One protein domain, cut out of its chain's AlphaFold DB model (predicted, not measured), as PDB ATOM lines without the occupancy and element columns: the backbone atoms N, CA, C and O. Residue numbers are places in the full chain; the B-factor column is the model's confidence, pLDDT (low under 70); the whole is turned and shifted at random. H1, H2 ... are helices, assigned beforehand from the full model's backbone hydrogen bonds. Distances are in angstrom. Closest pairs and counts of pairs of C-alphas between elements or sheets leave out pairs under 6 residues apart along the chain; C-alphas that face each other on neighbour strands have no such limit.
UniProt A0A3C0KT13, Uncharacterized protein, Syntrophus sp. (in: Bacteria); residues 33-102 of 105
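This is residues 33 to 102 of the 105 residues of an uncharacterized protein of Syntrophus sp. (in: Bacteria) (UniProt A0A3C0KT13). This is a domain of little regular structure: long loops, with one short helix, H3, to one side and two much smaller helices, H1 and H2, before it. Residues 72 to 78 stick out as a free loop. The 70 printed residues hold three named helices, H1, H2, H3 in chain order, and no named strand; the class is all helix, with 19 residues in named elements. The whole is compact and rounded, radius of gyration of the C-alphas 12.5 A, spans 31 by 29 by 24 A.

H1, residues 58 to 62, is apart from H2, residues 66 to 69, and from H3, residues 80 to 89. H2 and H3 are close but not clearly touching; their closest C-alphas, of His 69 and Phe 81, are 6.3 A apart. Each O i to N i+4 pair of H3 is within hydrogen-bond range; H1 has 0 of 1, but 2 of 2 O i to N i+3 pairs, and H2 is too short for an i+4 pair.

H1 begins at C-alpha 58 (4.141, -56.197, -65.789) and measures 8.2 A, H2 4.3 A. H3, 14.5 A, ends at C-alpha 89 (-2.211, -58.405, -88.130).

The printed part has no cut. Residues 58 to 63 have pLDDT under 70.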
ATOM      1  N   PRO A  33       1.848 -74.165 -83.103       84.31
ATOM      2  CA  PRO A  33       2.469 -73.573 -81.923       84.31
ATOM      3  C   PRO A  33       2.997 -72.159 -82.212       84.31
ATOM      4  O   PRO A  33       3.379 -71.834 -83.336       84.31
ATOM      5  N   LEU A  34       3.023 -71.302 -81.190       86.38
ATOM      6  CA  LEU A  34       3.658 -69.984 -81.270       86.38
ATOM      7  C   LEU A  34       5.167 -70.098 -81.030       86.38
ATOM      8  O   LEU A  34       5.620 -70.961 -80.280       86.38
ATOM      9  N   LYS A  35       5.941 -69.188 -81.628       88.19
ATOM     10  CA  LYS A  35       7.358 -68.997 -81.287       88.19
ATOM     11  C   LYS A  35       7.506 -68.529 -79.839       88.19
ATOM     12  O   LYS A  35       6.577 -67.959 -79.266       88.19
ATOM     13  N   GLU A  36       8.692 -68.698 -79.261       85.06
ATOM     14  CA  GLU A  36       9.007 -68.070 -77.976       85.06
ATOM     15  C   GLU A  36       8.905 -66.543 -78.088       85.06
ATOM     16  O   GLU A  36       9.496 -65.931 -78.980       85.06
ATOM     17  N   LYS A  37       8.157 -65.918 -77.169       82.06
ATOM     18  CA  LYS A  37       7.937 -64.459 -77.114       82.06
ATOM     19  C   LYS A  37       7.458 -63.879 -78.463       82.06
ATOM     20  O   LYS A  37       8.053 -62.919 -78.963       82.06
ATOM     21  N   PRO A  38       6.348 -64.389 -79.030       86.00
ATOM     22  CA  PRO A  38       5.954 -64.124 -80.418       86.00
ATOM     23  C   PRO A  38       5.619 -62.644 -80.670       86.00
ATOM     24  O   PRO A  38       5.791 -62.138 -81.772       86.00
ATOM     25  N   CYS A  39       5.181 -61.925 -79.633       87.00
ATOM     26  CA  CYS A  39       4.850 -60.503 -79.707       87.00
ATOM     27  C   CYS A  39       6.075 -59.598 -79.475       87.00
ATOM     28  O   CYS A  39       6.130 -58.478 -79.983       87.00
ATOM     29  N   GLY A  40       7.067 -60.077 -78.715       84.00
ATOM     30  CA  GLY A  40       8.172 -59.268 -78.186       84.00
ATOM     31  C   GLY A  40       9.227 -58.884 -79.220       84.00
ATOM     32  O   GLY A  40      10.100 -58.056 -78.939       84.00
ATOM     33  N   PHE A  41       9.158 -59.465 -80.419       85.38
ATOM     34  CA  PHE A  41       9.966 -59.036 -81.552       85.38
ATOM     35  C   PHE A  41       9.572 -57.619 -81.997       85.38
ATOM     36  O   PHE A  41      10.429 -56.738 -82.029       85.38
ATOM     37  N   CYS A  42       8.273 -57.380 -82.219       88.00
ATOM     38  CA  CYS A  42       7.739 -56.090 -82.667       88.00
ATOM     39  C   CYS A  42       7.324 -55.165 -81.511       88.00
ATOM     40  O   CYS A  42       7.486 -53.950 -81.596       88.00
ATOM     41  N   HIS A  43       6.793 -55.716 -80.416       87.12
ATOM     42  CA  HIS A  43       6.228 -54.939 -79.314       87.12
ATOM     43  C   HIS A  43       7.156 -54.940 -78.100       87.12
ATOM     44  O   HIS A  43       7.118 -55.839 -77.262       87.12
ATOM     45  N   LYS A  44       8.006 -53.910 -78.011       81.94
ATOM     46  CA  LYS A  44       8.892 -53.690 -76.854       81.94
ATOM     47  C   LYS A  44       8.175 -53.039 -75.674       81.94
ATOM     48  O   LYS A  44       8.521 -53.319 -74.532       81.94
ATOM     49  N   ASP A  45       7.165 -52.221 -75.958       83.75
ATOM     50  CA  ASP A  45       6.290 -51.626 -74.954       83.75
ATOM     51  C   ASP A  45       4.841 -52.056 -75.194       83.75
ATOM     52  O   ASP A  45       4.168 -51.604 -76.124       83.75
ATOM     53  N   TYR A  46       4.356 -52.946 -74.335       82.50
ATOM     54  CA  TYR A  46       2.995 -53.452 -74.434       82.50
ATOM     55  C   TYR A  46       1.943 -52.457 -73.927       82.50
ATOM     56  O   TYR A  46       0.769 -52.586 -74.279       82.50
ATOM     57  N   LYS A  47       2.328 -51.437 -73.145       80.88
ATOM     58  CA  LYS A  47       1.387 -50.434 -72.616       80.88
ATOM     59  C   LYS A  47       0.737 -49.616 -73.731       80.88
ATOM     60  O   LYS A  47      -0.373 -49.128 -73.564       80.88
ATOM     61  N   VAL A  48       1.409 -49.507 -74.877       84.12
ATOM     62  CA  VAL A  48       0.928 -48.769 -76.054       84.12
ATOM     63  C   VAL A  48      -0.134 -49.551 -76.837       84.12
ATOM     64  O   VAL A  48      -0.975 -48.952 -77.506       84.12
ATOM     65  N   ILE A  49      -0.115 -50.887 -76.766       83.06
ATOM     66  CA  ILE A  49      -1.036 -51.747 -77.530       83.06
ATOM     67  C   ILE A  49      -2.176 -52.318 -76.683       83.06
ATOM     68  O   ILE A  49      -3.192 -52.740 -77.238       83.06
ATOM     69  N   MET A  50      -2.021 -52.340 -75.359       84.00
ATOM     70  CA  MET A  50      -3.053 -52.823 -74.452       84.00
ATOM     71  C   MET A  50      -4.156 -51.769 -74.248       84.00
ATOM     72  O   MET A  50      -3.866 -50.582 -74.090       84.00
ATOM     73  N   PRO A  51      -5.439 -52.174 -74.216       84.69
ATOM     74  CA  PRO A  51      -6.519 -51.290 -73.791       84.69
ATOM     75  C   PRO A  51      -6.283 -50.768 -72.370       84.69
ATOM     76  O   PRO A  51      -5.807 -51.509 -71.513       84.69
ATOM     77  N   LYS A  52      -6.712 -49.533 -72.077       84.44
ATOM     78  CA  LYS A  52      -6.586 -48.926 -70.734       84.44
ATOM     79  C   LYS A  52      -7.270 -49.730 -69.620       84.44
ATOM     80  O   LYS A  52      -6.937 -49.563 -68.457       84.44
ATOM     81  N   THR A  53      -8.255 -50.554 -69.974       86.94
ATOM     82  CA  THR A  53      -8.996 -51.417 -69.047       86.94
ATOM     83  C   THR A  53      -8.303 -52.752 -68.779       86.94
ATOM     84  O   THR A  53      -8.760 -53.500 -67.918       86.94
ATOM     85  N   HIS A  54      -7.237 -53.087 -69.510       86.69
ATOM     86  CA  HIS A  54      -6.489 -54.315 -69.277       86.69
ATOM     87  C   HIS A  54      -5.673 -54.184 -67.979       86.69
ATOM     88  O   HIS A  54      -5.015 -53.157 -67.793       86.69
ATOM     89  N   PRO A  55      -5.685 -55.187 -67.083       85.25
ATOM     90  CA  PRO A  55      -4.862 -55.151 -65.877       85.25
ATOM     91  C   PRO A  55      -3.374 -55.066 -66.233       85.25
ATOM     92  O   PRO A  55      -2.940 -55.601 -67.258       85.25
ATOM     93  N   ASP A  56      -2.584 -54.404 -65.384       81.75
ATOM     94  CA  ASP A  56      -1.136 -54.368 -65.572       81.75
ATOM     95  C   ASP A  56      -0.565 -55.776 -65.375       81.75
ATOM     96  O   ASP A  56      -0.671 -56.378 -64.308       81.75
ATOM     97  N   VAL A  57       0.016 -56.310 -66.444       76.38
ATOM     98  CA  VAL A  57       0.629 -57.641 -66.484       76.38
ATOM     99  C   VAL A  57       2.146 -57.583 -66.280       76.38
ATOM    100  O   VAL A  57       2.807 -58.622 -66.298       76.38
ATOM    101  N   GLY A  58       2.720 -56.390 -66.071       68.38
ATOM    102  CA  GLY A  58       4.141 -56.197 -65.789       68.38
ATOM    103  C   GLY A  58       5.052 -56.924 -66.785       68.38
ATOM    104  O   GLY A  58       4.815 -56.929 -67.993       68.38
ATOM    105  N   ALA A  59       6.088 -57.596 -66.275       63.38
ATOM    106  CA  ALA A  59       6.995 -58.402 -67.098       63.38
ATOM    107  C   ALA A  59       6.348 -59.686 -67.662       63.38
ATOM    108  O   ALA A  59       6.879 -60.271 -68.607       63.38
ATOM    109  N   ALA A  60       5.194 -60.123 -67.138       60.25
ATOM    110  CA  ALA A  60       4.497 -61.310 -67.640       60.25
ATOM    111  C   ALA A  60       3.924 -61.097 -69.052       60.25
ATOM    112  O   ALA A  60       3.802 -62.065 -69.804       60.25
ATOM    113  N   ALA A  61       3.692 -59.838 -69.454       61.47
ATOM    114  CA  ALA A  61       3.338 -59.474 -70.830       61.47
ATOM    115  C   ALA A  61       4.366 -59.980 -71.853       61.47
ATOM    116  O   ALA A  61       4.008 -60.366 -72.963       61.47
ATOM    117  N   ALA A  62       5.647 -60.000 -71.464       59.03
ATOM    118  CA  ALA A  62       6.737 -60.460 -72.314       59.03
ATOM    119  C   ALA A  62       6.847 -61.991 -72.378       59.03
ATOM    120  O   ALA A  62       7.469 -62.504 -73.306       59.03
ATOM    121  N   ASN A  63       6.267 -62.709 -71.408       62.72
ATOM    122  CA  ASN A  63       6.417 -64.159 -71.283       62.72
ATOM    123  C   ASN A  63       5.233 -64.924 -71.880       62.72
ATOM    124  O   ASN A  63       5.470 -65.871 -72.624       62.72
ATOM    125  N   SER A  64       3.979 -64.531 -71.610       74.12
ATOM    126  CA  SER A  64       2.814 -65.104 -72.304       74.12
ATOM    127  C   SER A  64       1.507 -64.380 -71.967       74.12
ATOM    128  O   SER A  64       1.078 -64.365 -70.816       74.12
ATOM    129  N   CYS A  65       0.802 -63.874 -72.984       83.38
ATOM    130  CA  CYS A  65      -0.584 -63.400 -72.850       83.38
ATOM    131  C   CYS A  65      -1.580 -64.556 -72.627       83.38
ATOM    132  O   CYS A  65      -2.719 -64.339 -72.213       83.38
ATOM    133  N   LEU A  66      -1.161 -65.792 -72.916       81.38
ATOM    134  CA  LEU A  66      -2.015 -66.976 -72.865       81.38
ATOM    135  C   LEU A  66      -2.244 -67.490 -71.441       81.38
ATOM    136  O   LEU A  66      -3.069 -68.374 -71.264       81.38
ATOM    137  N   SER A  67      -1.587 -66.935 -70.422       81.50
ATOM    138  CA  SER A  67      -1.915 -67.253 -69.024       81.50
ATOM    139  C   SER A  67      -3.357 -66.868 -68.666       81.50
ATOM    140  O   SER A  67      -4.014 -67.588 -67.921       81.50
ATOM    141  N   CYS A  68      -3.867 -65.768 -69.232       84.81
ATOM    142  CA  CYS A  68      -5.256 -65.320 -69.068       84.81
ATOM    143  C   CYS A  68      -6.110 -65.544 -70.324       84.81
ATOM    144  O   CYS A  68      -7.331 -65.646 -70.232       84.81
ATOM    145  N   HIS A  69      -5.483 -65.616 -71.500       87.44
ATOM    146  CA  HIS A  69      -6.162 -65.795 -72.786       87.44
ATOM    147  C   HIS A  69      -5.944 -67.182 -73.401       87.44
ATOM    148  O   HIS A  69      -5.932 -67.319 -74.628       87.44
ATOM    149  N   ALA A  70      -5.754 -68.202 -72.561       82.06
ATOM    150  CA  ALA A  70      -5.618 -69.579 -73.013       82.06
ATOM    151  C   ALA A  70      -6.817 -69.980 -73.895       82.06
ATOM    152  O   ALA A  70      -7.960 -69.627 -73.578       82.06
ATOM    153  N   PRO A  71      -6.586 -70.697 -75.005       78.56
ATOM    154  CA  PRO A  71      -7.675 -71.325 -75.735       78.56
ATOM    155  C   PRO A  71      -8.372 -72.357 -74.837       78.56
ATOM    156  O   PRO A  71      -7.726 -73.040 -74.046       78.56
ATOM    157  N   ASP A  72      -9.693 -72.453 -74.964       81.00
ATOM    158  CA  ASP A  72     -10.485 -73.486 -74.298       81.00
ATOM    159  C   ASP A  72     -10.331 -74.793 -75.094       81.00
ATOM    160  O   ASP A  72     -10.836 -74.860 -76.216       81.00
ATOM    161  N   PRO A  73      -9.656 -75.828 -74.561       73.06
ATOM    162  CA  PRO A  73      -9.422 -77.069 -75.297       73.06
ATOM    163  C   PRO A  73     -10.711 -77.859 -75.566       73.06
ATOM    164  O   PRO A  73     -10.705 -78.756 -76.403       73.06
ATOM    165  N   ALA A  74     -11.817 -77.543 -74.879       77.56
ATOM    166  CA  ALA A  74     -13.118 -78.158 -75.129       77.56
ATOM    167  C   ALA A  74     -13.871 -77.507 -76.303       77.56
ATOM    168  O   ALA A  74     -14.911 -78.020 -76.723       77.56
ATOM    169  N   ARG A  75     -13.376 -76.384 -76.840       74.31
ATOM    170  CA  ARG A  75     -13.990 -75.669 -77.964       74.31
ATOM    171  C   ARG A  75     -13.088 -75.735 -79.187       74.31
ATOM    172  O   ARG A  75     -11.937 -75.330 -79.145       74.31
ATOM    173  N   ALA A  76     -13.662 -76.163 -80.307       72.12
ATOM    174  CA  ALA A  76     -12.979 -76.155 -81.602       72.12
ATOM    175  C   ALA A  76     -12.898 -74.749 -82.240       72.12
ATOM    176  O   ALA A  76     -12.294 -74.574 -83.294       72.12
ATOM    177  N   GLU A  77     -13.544 -73.748 -81.638       79.44
ATOM    178  CA  GLU A  77     -13.627 -72.390 -82.169       79.44
ATOM    179  C   GLU A  77     -12.433 -71.529 -81.746       79.44
ATOM    180  O   GLU A  77     -11.905 -71.646 -80.638       79.44
ATOM    181  N   ALA A  78     -12.050 -70.583 -82.606       82.75
ATOM    182  CA  ALA A  78     -11.022 -69.607 -82.272       82.75
ATOM    183  C   ALA A  78     -11.441 -68.748 -81.068       82.75
ATOM    184  O   ALA A  78     -12.543 -68.195 -81.016       82.75
ATOM    185  N   SER A  79     -10.526 -68.562 -80.113       86.44
ATOM    186  CA  SER A  79     -10.784 -67.679 -78.976       86.44
ATOM    187  C   SER A  79     -10.959 -66.224 -79.430       86.44
ATOM    188  O   SER A  79     -10.417 -65.787 -80.454       86.44
ATOM    189  N   LYS A  80     -11.679 -65.425 -78.631       88.50
ATOM    190  CA  LYS A  80     -11.819 -63.978 -78.877       88.50
ATOM    191  C   LYS A  80     -10.459 -63.278 -78.946       88.50
ATOM    192  O   LYS A  80     -10.282 -62.381 -79.764       88.50
ATOM    193  N   PHE A  81      -9.504 -63.717 -78.122       89.12
ATOM    194  CA  PHE A  81      -8.135 -63.212 -78.140       89.12
ATOM    195  C   PHE A  81      -7.450 -63.518 -79.474       89.12
ATOM    196  O   PHE A  81      -7.047 -62.589 -80.170       89.12
ATOM    197  N   SER A  82      -7.410 -64.792 -79.883       89.12
ATOM    198  CA  SER A  82      -6.816 -65.204 -81.163       89.12
ATOM    199  C   SER A  82      -7.442 -64.451 -82.340       89.12
ATOM    200  O   SER A  82      -6.739 -63.902 -83.188       89.12
ATOM    201  N   THR A  83      -8.769 -64.325 -82.347       91.44
ATOM    202  CA  THR A  83      -9.507 -63.607 -83.395       91.44
ATOM    203  C   THR A  83      -9.112 -62.129 -83.468       91.44
ATOM    204  O   THR A  83      -8.904 -61.594 -84.558       91.44
ATOM    205  N   ALA A  84      -8.985 -61.457 -82.321       90.69
ATOM    206  CA  ALA A  84      -8.586 -60.053 -82.264       90.69
ATOM    207  C   ALA A  84      -7.144 -59.840 -82.750       90.69
ATOM    208  O   ALA A  84      -6.895 -58.907 -83.516       90.69
ATOM    209  N   ILE A  85      -6.216 -60.723 -82.361       90.88
ATOM    210  CA  ILE A  85      -4.815 -60.658 -82.796       90.88
ATOM    211  C   ILE A  85      -4.699 -60.884 -84.305       90.88
ATOM    212  O   ILE A  85      -4.077 -60.066 -84.980       90.88
ATOM    213  N   HIS A  86      -5.347 -61.915 -84.857       92.38
ATOM    214  CA  HIS A  86      -5.348 -62.152 -86.304       92.38
ATOM    215  C   HIS A  86      -5.969 -60.981 -87.071       92.38
ATOM    216  O   HIS A  86      -5.434 -60.557 -88.090       92.38
ATOM    217  N   LYS A  87      -7.067 -60.398 -86.570       92.00
ATOM    218  CA  LYS A  87      -7.695 -59.232 -87.207       92.00
ATOM    219  C   LYS A  87      -6.769 -58.013 -87.243       92.00
ATOM    220  O   LYS A  87      -6.808 -57.266 -88.214       92.00
ATOM    221  N   ALA A  88      -5.962 -57.799 -86.204       91.56
ATOM    222  CA  ALA A  88      -5.035 -56.672 -86.150       91.56
ATOM    223  C   ALA A  88      -3.834 -56.829 -87.098       91.56
ATOM    224  O   ALA A  88      -3.302 -55.806 -87.536       91.56
ATOM    225  N   HIS A  89      -3.444 -58.073 -87.407       93.69
ATOM    226  CA  HIS A  89      -2.211 -58.405 -88.130       93.69
ATOM    227  C   HIS A  89      -2.411 -58.982 -89.541       93.69
ATOM    228  O   HIS A  89      -1.436 -59.335 -90.199       93.69
ATOM    229  N   LYS A  90      -3.652 -59.112 -90.013       90.81
ATOM    230  CA  LYS A  90      -3.951 -59.531 -91.389       90.81
ATOM    231  C   LYS A  90      -4.066 -58.335 -92.337       90.81
ATOM    232  O   LYS A  90      -4.126 -57.190 -91.893       90.81
ATOM    233  N   GLU A  91      -4.187 -58.613 -93.633       78.38
ATOM    234  CA  GLU A  91      -4.438 -57.598 -94.660       78.38
ATOM    235  C   GLU A  91      -5.666 -56.726 -94.321       78.38
ATOM    236  O   GLU A  91      -6.726 -57.229 -93.931       78.38
ATOM    237  N   GLY A  92      -5.496 -55.401 -94.402       74.38
ATOM    238  CA  GLY A  92      -6.487 -54.413 -93.952       74.38
ATOM    239  C   GLY A  92      -6.519 -54.162 -92.433       74.38
ATOM    240  O   GLY A  92      -7.384 -53.428 -91.951       74.38
ATOM    241  N   GLY A  93      -5.610 -54.775 -91.668       79.44
ATOM    242  CA  GLY A  93      -5.371 -54.513 -90.247       79.44
ATOM    243  C   GLY A  93      -4.449 -53.311 -89.991       79.44
ATOM    244  O   GLY A  93      -4.234 -52.468 -90.858       79.44
ATOM    245  N   LYS A  94      -3.887 -53.226 -88.775       77.62
ATOM    246  CA  LYS A  94      -2.917 -52.170 -88.408       77.62
ATOM    247  C   LYS A  94      -1.545 -52.400 -89.048       77.62
ATOM    248  O   LYS A  94      -0.862 -51.440 -89.379       77.62
ATOM    249  N   THR A  95      -1.186 -53.669 -89.215       82.88
ATOM    250  CA  THR A  95       0.019 -54.155 -89.892       82.88
ATOM    251  C   THR A  95      -0.353 -55.472 -90.561       82.88
ATOM    252  O   THR A  95      -1.168 -56.203 -90.014       82.88
ATOM    253  N   THR A  96       0.217 -55.793 -91.721       91.62
ATOM    254  CA  THR A  96       0.003 -57.101 -92.366       91.62
ATOM    255  C   THR A  96       1.224 -57.978 -92.128       91.62
ATOM    256  O   THR A  96       2.341 -57.544 -92.402       91.62
ATOM    257  N   LEU A  97       1.022 -59.175 -91.575       92.25
ATOM    258  CA  LEU A  97       2.069 -60.141 -91.252       92.25
ATOM    259  C   LEU A  97       1.701 -61.533 -91.768       92.25
ATOM    260  O   LEU A  97       0.545 -61.948 -91.706       92.25
ATOM    261  N   GLU A  98       2.723 -62.274 -92.186       91.81
ATOM    262  CA  GLU A  98       2.615 -63.697 -92.505       91.81
ATOM    263  C   GLU A  98       2.481 -64.549 -91.238       91.81
ATOM    264  O   GLU A  98       3.007 -64.201 -90.177       91.81
ATOM    265  N   CYS A  99       1.855 -65.725 -91.352       91.56
ATOM    266  CA  CYS A  99       1.633 -66.648 -90.229       91.56
ATOM    267  C   CYS A  99       2.935 -66.983 -89.476       91.56
ATOM    268  O   CYS A  99       2.965 -67.026 -88.242       91.56
ATOM    269  N   ALA A 100       4.030 -67.158 -90.225       91.88
ATOM    270  CA  ALA A 100       5.356 -67.471 -89.700       91.88
ATOM    271  C   ALA A 100       5.987 -66.322 -88.891       91.88
ATOM    272  O   ALA A 100       7.005 -66.526 -88.231       91.88
ATOM    273  N   ALA A 101       5.415 -65.114 -88.895       91.75
ATOM    274  CA  ALA A 101       5.881 -64.034 -88.027       91.75
ATOM    275  C   ALA A 101       5.669 -64.372 -86.541       91.75
ATOM    276  O   ALA A 101       6.511 -64.028 -85.712       91.75
ATOM    277  N   CYS A 102       4.590 -65.090 -86.210       90.50
ATOM    278  CA  CYS A 102       4.234 -65.436 -84.833       90.50
ATOM    279  C   CYS A 102       4.267 -66.945 -84.567       90.50
ATOM    280  O   CYS A 102       4.669 -67.360 -83.477       90.50
TER     281      CYS A 102